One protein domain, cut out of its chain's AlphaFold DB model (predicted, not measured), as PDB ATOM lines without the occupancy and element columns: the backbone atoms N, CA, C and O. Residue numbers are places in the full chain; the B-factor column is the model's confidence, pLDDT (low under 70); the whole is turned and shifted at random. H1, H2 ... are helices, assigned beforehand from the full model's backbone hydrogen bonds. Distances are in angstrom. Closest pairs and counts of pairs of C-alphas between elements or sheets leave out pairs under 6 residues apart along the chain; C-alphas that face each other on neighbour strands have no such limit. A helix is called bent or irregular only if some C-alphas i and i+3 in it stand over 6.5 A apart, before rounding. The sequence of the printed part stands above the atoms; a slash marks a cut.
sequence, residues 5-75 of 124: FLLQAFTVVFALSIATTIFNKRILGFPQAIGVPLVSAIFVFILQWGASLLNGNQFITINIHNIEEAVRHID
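Overview. This is residues 5 to 75 of the 124 residues of the protein "Sodium:proton antiporter" of Enterobacteriaceae bacterium TzEc077 (UniProt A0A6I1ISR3). What shape does the model make? Two long helices, H1 and H2, meet near the end of H1 and the start of H2 as a wide V, and after H2 the chain folds back through residues 55 to 63 into the short H3, which runs back toward the open side of the V, leaving a loose, open frame with H3 touching no helix. What is it made of? The printed part has 71 residues with three named helices in the order H1, H2, H3, no named strand, and is all helix. How large is it? It is loose, with a radius of gyration of the C-alphas of 14.5 A and spans of 40 by 29 by 18 A.

Along the chain. Where is the longest helix? H1, residues 5 to 28, runs 33.2 A from C-alpha 5 at (222.351, 209.852, 371.163); it is not bent, but only just: C-alphas 25 and 28 are 6.1 A apart. Where are the others? H2, residues 32 to 54, runs 32.2 A and is not bent, but only just: C-alphas 33 and 36 are 6.3 A apart. H3, residues 64 to 72, runs 12.2 A to C-alpha 72 at (237.958, 204.342, 369.601).

Arrangement. How does H1 meet H2? Residues 17 to 28 of H1 touch residues 32 to 40 of H2, the closest C-alphas being those of Asn 24 and Gly 35, 5.7 A apart. The helices run opposite ways at a steep tilt of 69.6 degrees, only just short of about perpendicular. Where is H3? It is apart from H1 and H2. Are the backbones well formed? Every O i to N i+4 pair is within hydrogen-bond range in H1 and H3, and 18 of 19 are in H2.

Size, cuts and confidence. What stands free? Residues 5 to 15, 44 to 50 and 65 to 75 do. Is there a cut or long link? The printed part has no cut; the link H1 to H2 is tight and H2 to H3 is short. Where is confidence low? Residues 54 to 68 and 70 to 71 are under 70.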
ATOM      1  N   PHE A   5     221.002 210.023 371.692       78.12
ATOM      2  CA  PHE A   5     222.351 209.852 371.163       78.12
ATOM      3  C   PHE A   5     222.492 208.612 370.271       78.12
ATOM      4  O   PHE A   5     223.015 208.701 369.165       78.12
ATOM      5  N   LEU A   6     221.946 207.473 370.706       76.12
ATOM      6  CA  LEU A   6     221.985 206.230 369.936       76.12
ATOM      7  C   LEU A   6     221.216 206.362 368.610       76.12
ATOM      8  O   LEU A   6     221.711 205.964 367.560       76.12
ATOM      9  N   LEU A   7     220.032 206.979 368.636       83.00
ATOM     10  CA  LEU A   7     219.205 207.173 367.442       83.00
ATOM     11  C   LEU A   7     219.851 208.158 366.455       83.00
ATOM     12  O   LEU A   7     219.806 207.957 365.239       83.00
ATOM     13  N   GLN A   8     220.483 209.206 366.982       81.19
ATOM     14  CA  GLN A   8     221.236 210.183 366.204       81.19
ATOM     15  C   GLN A   8     222.466 209.541 365.554       81.19
ATOM     16  O   GLN A   8     222.678 209.730 364.358       81.19
ATOM     17  N   ALA A   9     223.223 208.727 366.295       80.00
ATOM     18  CA  ALA A   9     224.359 207.983 365.759       80.00
ATOM     19  C   ALA A   9     223.930 207.052 364.613       80.00
ATOM     20  O   ALA A   9     224.506 207.121 363.528       80.00
ATOM     21  N   PHE A  10     222.863 206.265 364.793       82.56
ATOM     22  CA  PHE A  10     222.329 205.421 363.717       82.56
ATOM     23  C   PHE A  10     221.875 206.232 362.507       82.56
ATOM     24  O   PHE A  10     222.150 205.847 361.373       82.56
ATOM     25  N   THR A  11     221.217 207.368 362.730       87.75
ATOM     26  CA  THR A  11     220.757 208.239 361.645       87.75
ATOM     27  C   THR A  11     221.934 208.779 360.838       87.75
ATOM     28  O   THR A  11     221.886 208.745 359.612       87.75
ATOM     29  N   VAL A  12     223.008 209.223 361.496       85.12
ATOM     30  CA  VAL A  12     224.222 209.697 360.815       85.12
ATOM     31  C   VAL A  12     224.892 208.561 360.041       85.12
ATOM     32  O   VAL A  12     225.218 208.743 358.869       85.12
ATOM     33  N   VAL A  13     225.040 207.376 360.643       83.44
ATOM     34  CA  VAL A  13     225.643 206.204 359.981       83.44
ATOM     35  C   VAL A  13     224.825 205.771 358.761       83.44
ATOM     36  O   VAL A  13     225.388 205.551 357.686       83.44
ATOM     37  N   PHE A  14     223.496 205.699 358.878       86.31
ATOM     38  CA  PHE A  14     222.629 205.358 357.751       86.31
ATOM     39  C   PHE A  14     222.624 206.442 356.678       86.31
ATOM     40  O   PHE A  14     222.720 206.111 355.498       86.31
ATOM     41  N   ALA A  15     222.570 207.720 357.056       89.19
ATOM     42  CA  ALA A  15     222.638 208.824 356.105       89.19
ATOM     43  C   ALA A  15     223.948 208.790 355.310       89.19
ATOM     44  O   ALA A  15     223.918 208.901 354.082       89.19
ATOM     45  N   LEU A  16     225.080 208.560 355.984       86.38
ATOM     46  CA  LEU A  16     226.385 208.438 355.339       86.38
ATOM     47  C   LEU A  16     226.421 207.231 354.391       86.38
ATOM     48  O   LEU A  16     226.796 207.379 353.231       86.38
ATOM     49  N   SER A  17     225.960 206.063 354.849       86.00
ATOM     50  CA  SER A  17     225.918 204.831 354.050       86.00
ATOM     51  C   SER A  17     225.045 204.977 352.795       86.00
ATOM     52  O   SER A  17     225.454 204.603 351.688       86.00
ATOM     53  N   ILE A  18     223.867 205.592 352.936       87.81
ATOM     54  CA  ILE A  18     222.958 205.891 351.823       87.81
ATOM     55  C   ILE A  18     223.616 206.879 350.858       87.81
ATOM     56  O   ILE A  18     223.617 206.628 349.652       87.81
ATOM     57  N   ALA A  19     224.223 207.956 351.364       88.44
ATOM     58  CA  ALA A  19     224.912 208.941 350.537       88.44
ATOM     59  C   ALA A  19     226.047 208.301 349.723       88.44
ATOM     60  O   ALA A  19     226.077 208.450 348.498       88.44
ATOM     61  N   THR A  20     226.919 207.511 350.358       87.19
ATOM     62  CA  THR A  20     228.015 206.809 349.667       87.19
ATOM     63  C   THR A  20     227.499 205.783 348.661       87.19
ATOM     64  O   THR A  20     228.049 205.654 347.567       87.19
ATOM     65  N   THR A  21     226.403 205.087 348.977       86.50
ATOM     66  CA  THR A  21     225.810 204.080 348.085       86.50
ATOM     67  C   THR A  21     225.169 204.720 346.858       86.50
ATOM     68  O   THR A  21     225.363 204.241 345.738       86.50
ATOM     69  N   ILE A  22     224.427 205.814 347.043       87.94
ATOM     70  CA  ILE A  22     223.815 206.574 345.947       87.94
ATOM     71  C   ILE A  22     224.904 207.175 345.061       87.94
ATOM     72  O   ILE A  22     224.811 207.070 343.838       87.94
ATOM     73  N   PHE A  23     225.947 207.752 345.656       87.81
ATOM     74  CA  PHE A  23     227.068 208.318 344.911       87.81
ATOM     75  C   PHE A  23     227.789 207.246 344.083       87.81
ATOM     76  O   PHE A  23     227.969 207.427 342.877       87.81
ATOM     77  N   ASN A  24     228.098 206.086 344.682       86.88
ATOM     78  CA  ASN A  24     228.690 204.960 343.961       86.88
ATOM     79  C   ASN A  24     227.803 204.508 342.789       86.88
ATOM     80  O   ASN A  24     228.282 204.370 341.666       86.88
ATOM     81  N   LYS A  25     226.494 204.332 343.020       84.19
ATOM     82  CA  LYS A  25     225.563 203.871 341.980       84.19
ATOM     83  C   LYS A  25     225.386 204.888 340.849       84.19
ATOM     84  O   LYS A  25     225.172 204.483 339.711       84.19
ATOM     85  N   ARG A  26     225.436 206.189 341.152       83.62
ATOM     86  CA  ARG A  26     225.161 207.255 340.178       83.62
ATOM     87  C   ARG A  26     226.382 207.655 339.350       83.62
ATOM     88  O   ARG A  26     226.195 208.041 338.204       83.62
ATOM     89  N   ILE A  27     227.589 207.597 339.919       82.50
ATOM     90  CA  ILE A  27     228.804 208.131 339.277       82.50
ATOM     91  C   ILE A  27     229.772 207.026 338.847       82.50
ATOM     92  O   ILE A  27     230.329 207.114 337.760       82.50
ATOM     93  N   LEU A  28     229.979 205.998 339.676       79.94
ATOM     94  CA  LEU A  28     231.048 205.013 339.462       79.94
ATOM     95  C   LEU A  28     230.553 203.680 338.888       79.94
ATOM     96  O   LEU A  28     231.261 203.041 338.118       79.94
ATOM     97  N   GLY A  29     229.358 203.230 339.276       80.50
ATOM     98  CA  GLY A  29     228.786 201.965 338.805       80.50
ATOM     99  C   GLY A  29     229.511 200.704 339.298       80.50
ATOM    100  O   GLY A  29     229.232 199.616 338.797       80.50
ATOM    101  N   PHE A  30     230.418 200.810 340.276       84.69
ATOM    102  CA  PHE A  30     231.145 199.652 340.800       84.69
ATOM    103  C   PHE A  30     230.254 198.736 341.654       84.69
ATOM    104  O   PHE A  30     229.317 199.216 342.309       84.69
ATOM    105  N   PRO A  31     230.578 197.424 341.730       85.44
ATOM    106  CA  PRO A  31     229.958 196.511 342.685       85.44
ATOM    107  C   PRO A  31     229.979 197.097 344.100       85.44
ATOM    108  O   PRO A  31     230.994 197.647 344.529       85.44
ATOM    109  N   GLN A  32     228.870 196.971 344.838       79.75
ATOM    110  CA  GLN A  32     228.701 197.635 346.140       79.75
ATOM    111  C   GLN A  32     229.828 197.319 347.136       79.75
ATOM    112  O   GLN A  32     230.254 198.214 347.858       79.75
ATOM    113  N   ALA A  33     230.353 196.090 347.115       80.44
ATOM    114  CA  ALA A  33     231.438 195.651 347.993       80.44
ATOM    115  C   ALA A  33     232.758 196.424 347.799       80.44
ATOM    116  O   ALA A  33     233.539 196.525 348.736       80.44
ATOM    117  N   ILE A  34     233.005 196.978 346.609       81.75
ATOM    118  CA  ILE A  34     234.236 197.721 346.285       81.75
ATOM    119  C   ILE A  34     233.956 199.225 346.263       81.75
ATOM    120  O   ILE A  34     234.716 200.027 346.803       81.75
ATOM    121  N   GLY A  35     232.837 199.613 345.653       83.06
ATOM    122  CA  GLY A  35     232.505 201.013 345.437       83.06
ATOM    123  C   GLY A  35     232.181 201.777 346.719       83.06
ATOM    124  O   GLY A  35     232.573 202.932 346.846       83.06
ATOM    125  N   VAL A  36     231.510 201.149 347.694       86.25
ATOM    126  CA  VAL A  36     231.159 201.825 348.957       86.25
ATOM    127  C   VAL A  36     232.406 202.166 349.791       86.25
ATOM    128  O   VAL A  36     232.540 203.339 350.150       86.25
ATOM    129  N   PRO A  37     233.358 201.238 350.040       87.62
ATOM    130  CA  PRO A  37     234.612 201.574 350.720       87.62
ATOM    131  C   PRO A  37     235.420 202.662 350.007       87.62
ATOM    132  O   PRO A  37     235.930 203.572 350.653       87.62
ATOM    133  N   LEU A  38     235.496 202.609 348.674       88.12
ATOM    134  CA  LEU A  38     236.270 203.572 347.891       88.12
ATOM    135  C   LEU A  38     235.679 204.986 347.966       88.12
ATOM    136  O   LEU A  38     236.400 205.946 348.233       88.12
ATOM    137  N   VAL A  39     234.361 205.121 347.786       88.88
ATOM    138  CA  VAL A  39     233.680 206.418 347.914       88.88
ATOM    139  C   VAL A  39     233.775 206.941 349.345       88.88
ATOM    140  O   VAL A  39     234.022 208.130 349.533       88.88
ATOM    141  N   SER A  40     233.622 206.071 350.347       86.25
ATOM    142  CA  SER A  40     233.770 206.450 351.754       86.25
ATOM    143  C   SER A  40     235.177 206.974 352.057       86.25
ATOM    144  O   SER A  40     235.298 208.040 352.656       86.25
ATOM    145  N   ALA A  41     236.226 206.303 351.569       87.56
ATOM    146  CA  ALA A  41     237.606 206.754 351.737       87.56
ATOM    147  C   ALA A  41     237.826 208.143 351.122       87.56
ATOM    148  O   ALA A  41     238.332 209.042 351.793       87.56
ATOM    149  N   ILE A  42     237.376 208.357 349.879       88.19
ATOM    150  CA  ILE A  42     237.458 209.668 349.211       88.19
ATOM    151  C   ILE A  42     236.718 210.739 350.024       88.19
ATOM    152  O   ILE A  42     237.228 211.844 350.202       88.19
ATOM    153  N   PHE A  43     235.537 210.415 350.552       86.62
ATOM    154  CA  PHE A  43     234.744 211.344 351.354       86.62
ATOM    155  C   PHE A  43     235.469 211.755 352.640       86.62
ATOM    156  O   PHE A  43     235.514 212.941 352.965       86.62
ATOM    157  N   VAL A  44     236.096 210.798 353.333       84.62
ATOM    158  CA  VAL A  44     236.919 211.065 354.524       84.62
ATOM    159  C   VAL A  44     238.112 211.957 354.176       84.62
ATOM    160  O   VAL A  44     238.348 212.938 354.878       84.62
ATOM    161  N   PHE A  45     238.810 211.696 353.065       84.69
ATOM    162  CA  PHE A  45     239.915 212.550 352.611       84.69
ATOM    163  C   PHE A  45     239.470 213.994 352.340       84.69
ATOM    164  O   PHE A  45     240.138 214.936 352.768       84.69
ATOM    165  N   ILE A  46     238.327 214.185 351.675       85.69
ATOM    166  CA  ILE A  46     237.775 215.519 351.393       85.69
ATOM    167  C   ILE A  46     237.375 216.230 352.690       85.69
ATOM    168  O   ILE A  46     237.683 217.410 352.859       85.69
ATOM    169  N   LEU A  47     236.720 215.526 353.618       82.19
ATOM    170  CA  LEU A  47     236.337 216.081 354.919       82.19
ATOM    171  C   LEU A  47     237.560 216.491 355.740       82.19
ATOM    172  O   LEU A  47     237.559 217.566 356.337       82.19
ATOM    173  N   GLN A  48     238.618 215.681 355.736       78.38
ATOM    174  CA  GLN A  48     239.855 215.994 356.447       78.38
ATOM    175  C   GLN A  48     240.590 217.194 355.836       78.38
ATOM    176  O   GLN A  48     241.102 218.049 356.566       78.38
ATOM    177  N   TRP A  49     240.593 217.310 354.507       79.75
ATOM    178  CA  TRP A  49     241.124 218.483 353.817       79.75
ATOM    179  C   TRP A  49     240.306 219.749 354.122       79.75
ATOM    180  O   TRP A  49     240.879 220.785 354.466       79.75
ATOM    181  N   GLY A  50     238.973 219.654 354.104       80.12
ATOM    182  CA  GLY A  50     238.073 220.751 354.476       80.12
ATOM    183  C   GLY A  50     238.242 221.197 355.931       80.12
ATOM    184  O   GLY A  50     238.327 222.393 356.204       80.12
ATOM    185  N   ALA A  51     238.377 220.249 356.861       74.25
ATOM    186  CA  ALA A  51     238.664 220.535 358.266       74.25
ATOM    187  C   ALA A  51     240.007 221.264 358.443       74.25
ATOM    188  O   ALA A  51     240.102 222.201 359.232       74.25
ATOM    189  N   SER A  52     241.028 220.883 357.671       71.00
ATOM    190  CA  SER A  52     242.353 221.516 357.714       71.00
ATOM    191  C   SER A  52     242.336 222.956 357.182       71.00
ATOM    192  O   SER A  52     243.015 223.815 357.737       71.00
ATOM    193  N   LEU A  53     241.520 223.249 356.162       71.38
ATOM    194  CA  LEU A  53     241.305 224.609 355.638       71.38
ATOM    195  C   LEU A  53     240.542 225.518 356.616       71.38
ATOM    196  O   LEU A  53     240.774 226.726 356.652       71.38
ATOM    197  N   LEU A  54     239.636 224.945 357.411       67.50
ATOM    198  CA  LEU A  54     238.809 225.660 358.390       67.50
ATOM    199  C   LEU A  54     239.493 225.854 359.754       67.50
ATOM    200  O   LEU A  54     239.008 226.644 360.561       67.50
ATOM    201  N   ASN A  55     240.637 225.202 359.993       60.75
ATOM    202  CA  ASN A  55     241.394 225.205 361.256       60.75
ATOM    203  C   ASN A  55     241.970 226.591 361.654       60.75
ATOM    204  O   ASN A  55     242.595 226.740 362.697       60.75
ATOM    205  N   GLY A  56     241.756 227.626 360.834       56.09
ATOM    206  CA  GLY A  56     242.092 229.023 361.133       56.09
ATOM    207  C   GLY A  56     240.909 229.909 361.553       56.09
ATOM    208  O   GLY A  56     241.113 231.099 361.782       56.09
ATOM    209  N   ASN A  57     239.676 229.388 361.627       54.75
ATOM    210  CA  ASN A  57     238.474 230.202 361.841       54.75
ATOM    211  C   ASN A  57     237.885 230.028 363.257       54.75
ATOM    212  O   ASN A  57     237.613 228.918 363.704       54.75
ATOM    213  N   GLN A  58     237.641 231.144 363.953       53.88
ATOM    214  CA  GLN A  58     237.306 231.216 365.390       53.88
ATOM    215  C   GLN A  58     235.899 230.677 365.746       53.88
ATOM    216  O   GLN A  58     235.532 230.637 366.916       53.88
ATOM    217  N   PHE A  59     235.101 230.275 364.750       52.69
ATOM    218  CA  PHE A  59     233.698 229.866 364.913       52.69
ATOM    219  C   PHE A  59     233.468 228.348 364.831       52.69
ATOM    220  O   PHE A  59     232.399 227.878 365.214       52.69
ATOM    221  N   ILE A  60     234.438 227.570 364.330       51.75
ATOM    222  CA  ILE A  60     234.308 226.117 364.137       51.75
ATOM    223  C   ILE A  60     235.571 225.442 364.685       51.75
ATOM    224  O   ILE A  60     236.527 225.173 363.965       51.75
ATOM    225  N   THR A  61     235.586 225.165 365.990       54.19
ATOM    226  CA  THR A  61     236.634 224.356 366.623       54.19
ATOM    227  C   THR A  61     236.289 222.880 366.439       54.19
ATOM    228  O   THR A  61     235.548 222.297 367.234       54.19
ATOM    229  N   ILE A  62     236.785 222.262 365.368       58.41
ATOM    230  CA  ILE A  62     236.688 220.808 365.211       58.41
ATOM    231  C   ILE A  62     237.638 220.208 366.247       58.41
ATOM    232  O   ILE A  62     238.852 220.335 366.135       58.41
ATOM    233  N   ASN A  63     237.093 219.604 367.301       61.03
ATOM    234  CA  ASN A  63     237.895 218.942 368.321       61.03
ATOM    235  C   ASN A  63     238.138 217.493 367.875       61.03
ATOM    236  O   ASN A  63     237.393 216.586 368.247       61.03
ATOM    237  N   ILE A  64     239.136 217.301 367.001       66.00
ATOM    238  CA  ILE A  64     239.497 215.986 366.441       66.00
ATOM    239  C   ILE A  64     239.738 214.962 367.561       66.00
ATOM    240  O   ILE A  64     239.347 213.809 367.412       66.00
ATOM    241  N   HIS A  65     240.300 215.387 368.696       64.44
ATOM    242  CA  HIS A  65     240.648 214.502 369.807       64.44
ATOM    243  C   HIS A  65     239.419 213.845 370.453       64.44
ATOM    244  O   HIS A  65     239.391 212.630 370.623       64.44
ATOM    245  N   ASN A  66     238.356 214.615 370.709       65.00
ATOM    246  CA  ASN A  66     237.106 214.065 371.249       65.00
ATOM    247  C   ASN A  66     236.402 213.119 370.266       65.00
ATOM    248  O   ASN A  66     235.733 212.178 370.690       65.00
ATOM    249  N   ILE A  67     236.510 213.373 368.957       66.00
ATOM    250  CA  ILE A  67     235.924 212.497 367.934       66.00
ATOM    251  C   ILE A  67     236.721 211.193 367.850       66.00
ATOM    252  O   ILE A  67     236.126 210.121 367.791       66.00
ATOM    253  N   GLU A  68     238.051 211.271 367.880       66.88
ATOM    254  CA  GLU A  68     238.931 210.103 367.891       66.88
ATOM    255  C   GLU A  68     238.682 209.225 369.123       66.88
ATOM    256  O   GLU A  68     238.504 208.014 368.987       66.88
ATOM    257  N   GLU A  69     238.598 209.827 370.310       71.56
ATOM    258  CA  GLU A  69     238.330 209.109 371.556       71.56
ATOM    259  C   GLU A  69     236.942 208.446 371.533       71.56
ATOM    260  O   GLU A  69     236.818 207.256 371.822       71.56
ATOM    261  N   ALA A  70     235.910 209.160 371.065       67.44
ATOM    262  CA  ALA A  70     234.566 208.603 370.912       67.44
ATOM    263  C   ALA A  70     234.498 207.448 369.897       67.44
ATOM    264  O   ALA A  70     233.785 206.473 370.132       67.44
ATOM    265  N   VAL A  71     235.235 207.526 368.782       68.75
ATOM    266  CA  VAL A  71     235.279 206.459 367.767       68.75
ATOM    267  C   VAL A  71     236.072 205.248 368.265       68.75
ATOM    268  O   VAL A  71     235.657 204.121 368.005       68.75
ATOM    269  N   ARG A  72     237.162 205.444 369.023       73.69
ATOM    270  CA  ARG A  72     237.958 204.342 369.601       73.69
ATOM    271  C   ARG A  72     237.179 203.500 370.612       73.69
ATOM    272  O   ARG A  72     237.500 202.331 370.781       73.69
ATOM    273  N   HIS A  73     236.161 204.069 371.253       73.56
ATOM    274  CA  HIS A  73     235.267 203.328 372.144       73.56
ATOM    275  C   HIS A  73     234.228 202.465 371.413       73.56
ATOM    276  O   HIS A  73     233.579 201.636 372.053       73.56
ATOM    277  N   ILE A  74     234.044 202.637 370.100       73.94
ATOM    278  CA  ILE A  74     233.113 201.816 369.322       73.94
ATOM    279  C   ILE A  74     233.830 200.540 368.881       73.94
ATOM    280  O   ILE A  74     234.663 200.554 367.974       73.94
ATOM    281  N   ASP A  75     233.459 199.414 369.485       76.06
ATOM    282  CA  ASP A  75     233.950 198.100 369.078       76.06
ATOM    283  C   ASP A  75     233.178 197.591 367.848       76.06
ATOM    284  O   ASP A  75     232.204 196.836 367.927       76.06
TER     285      ASP A  75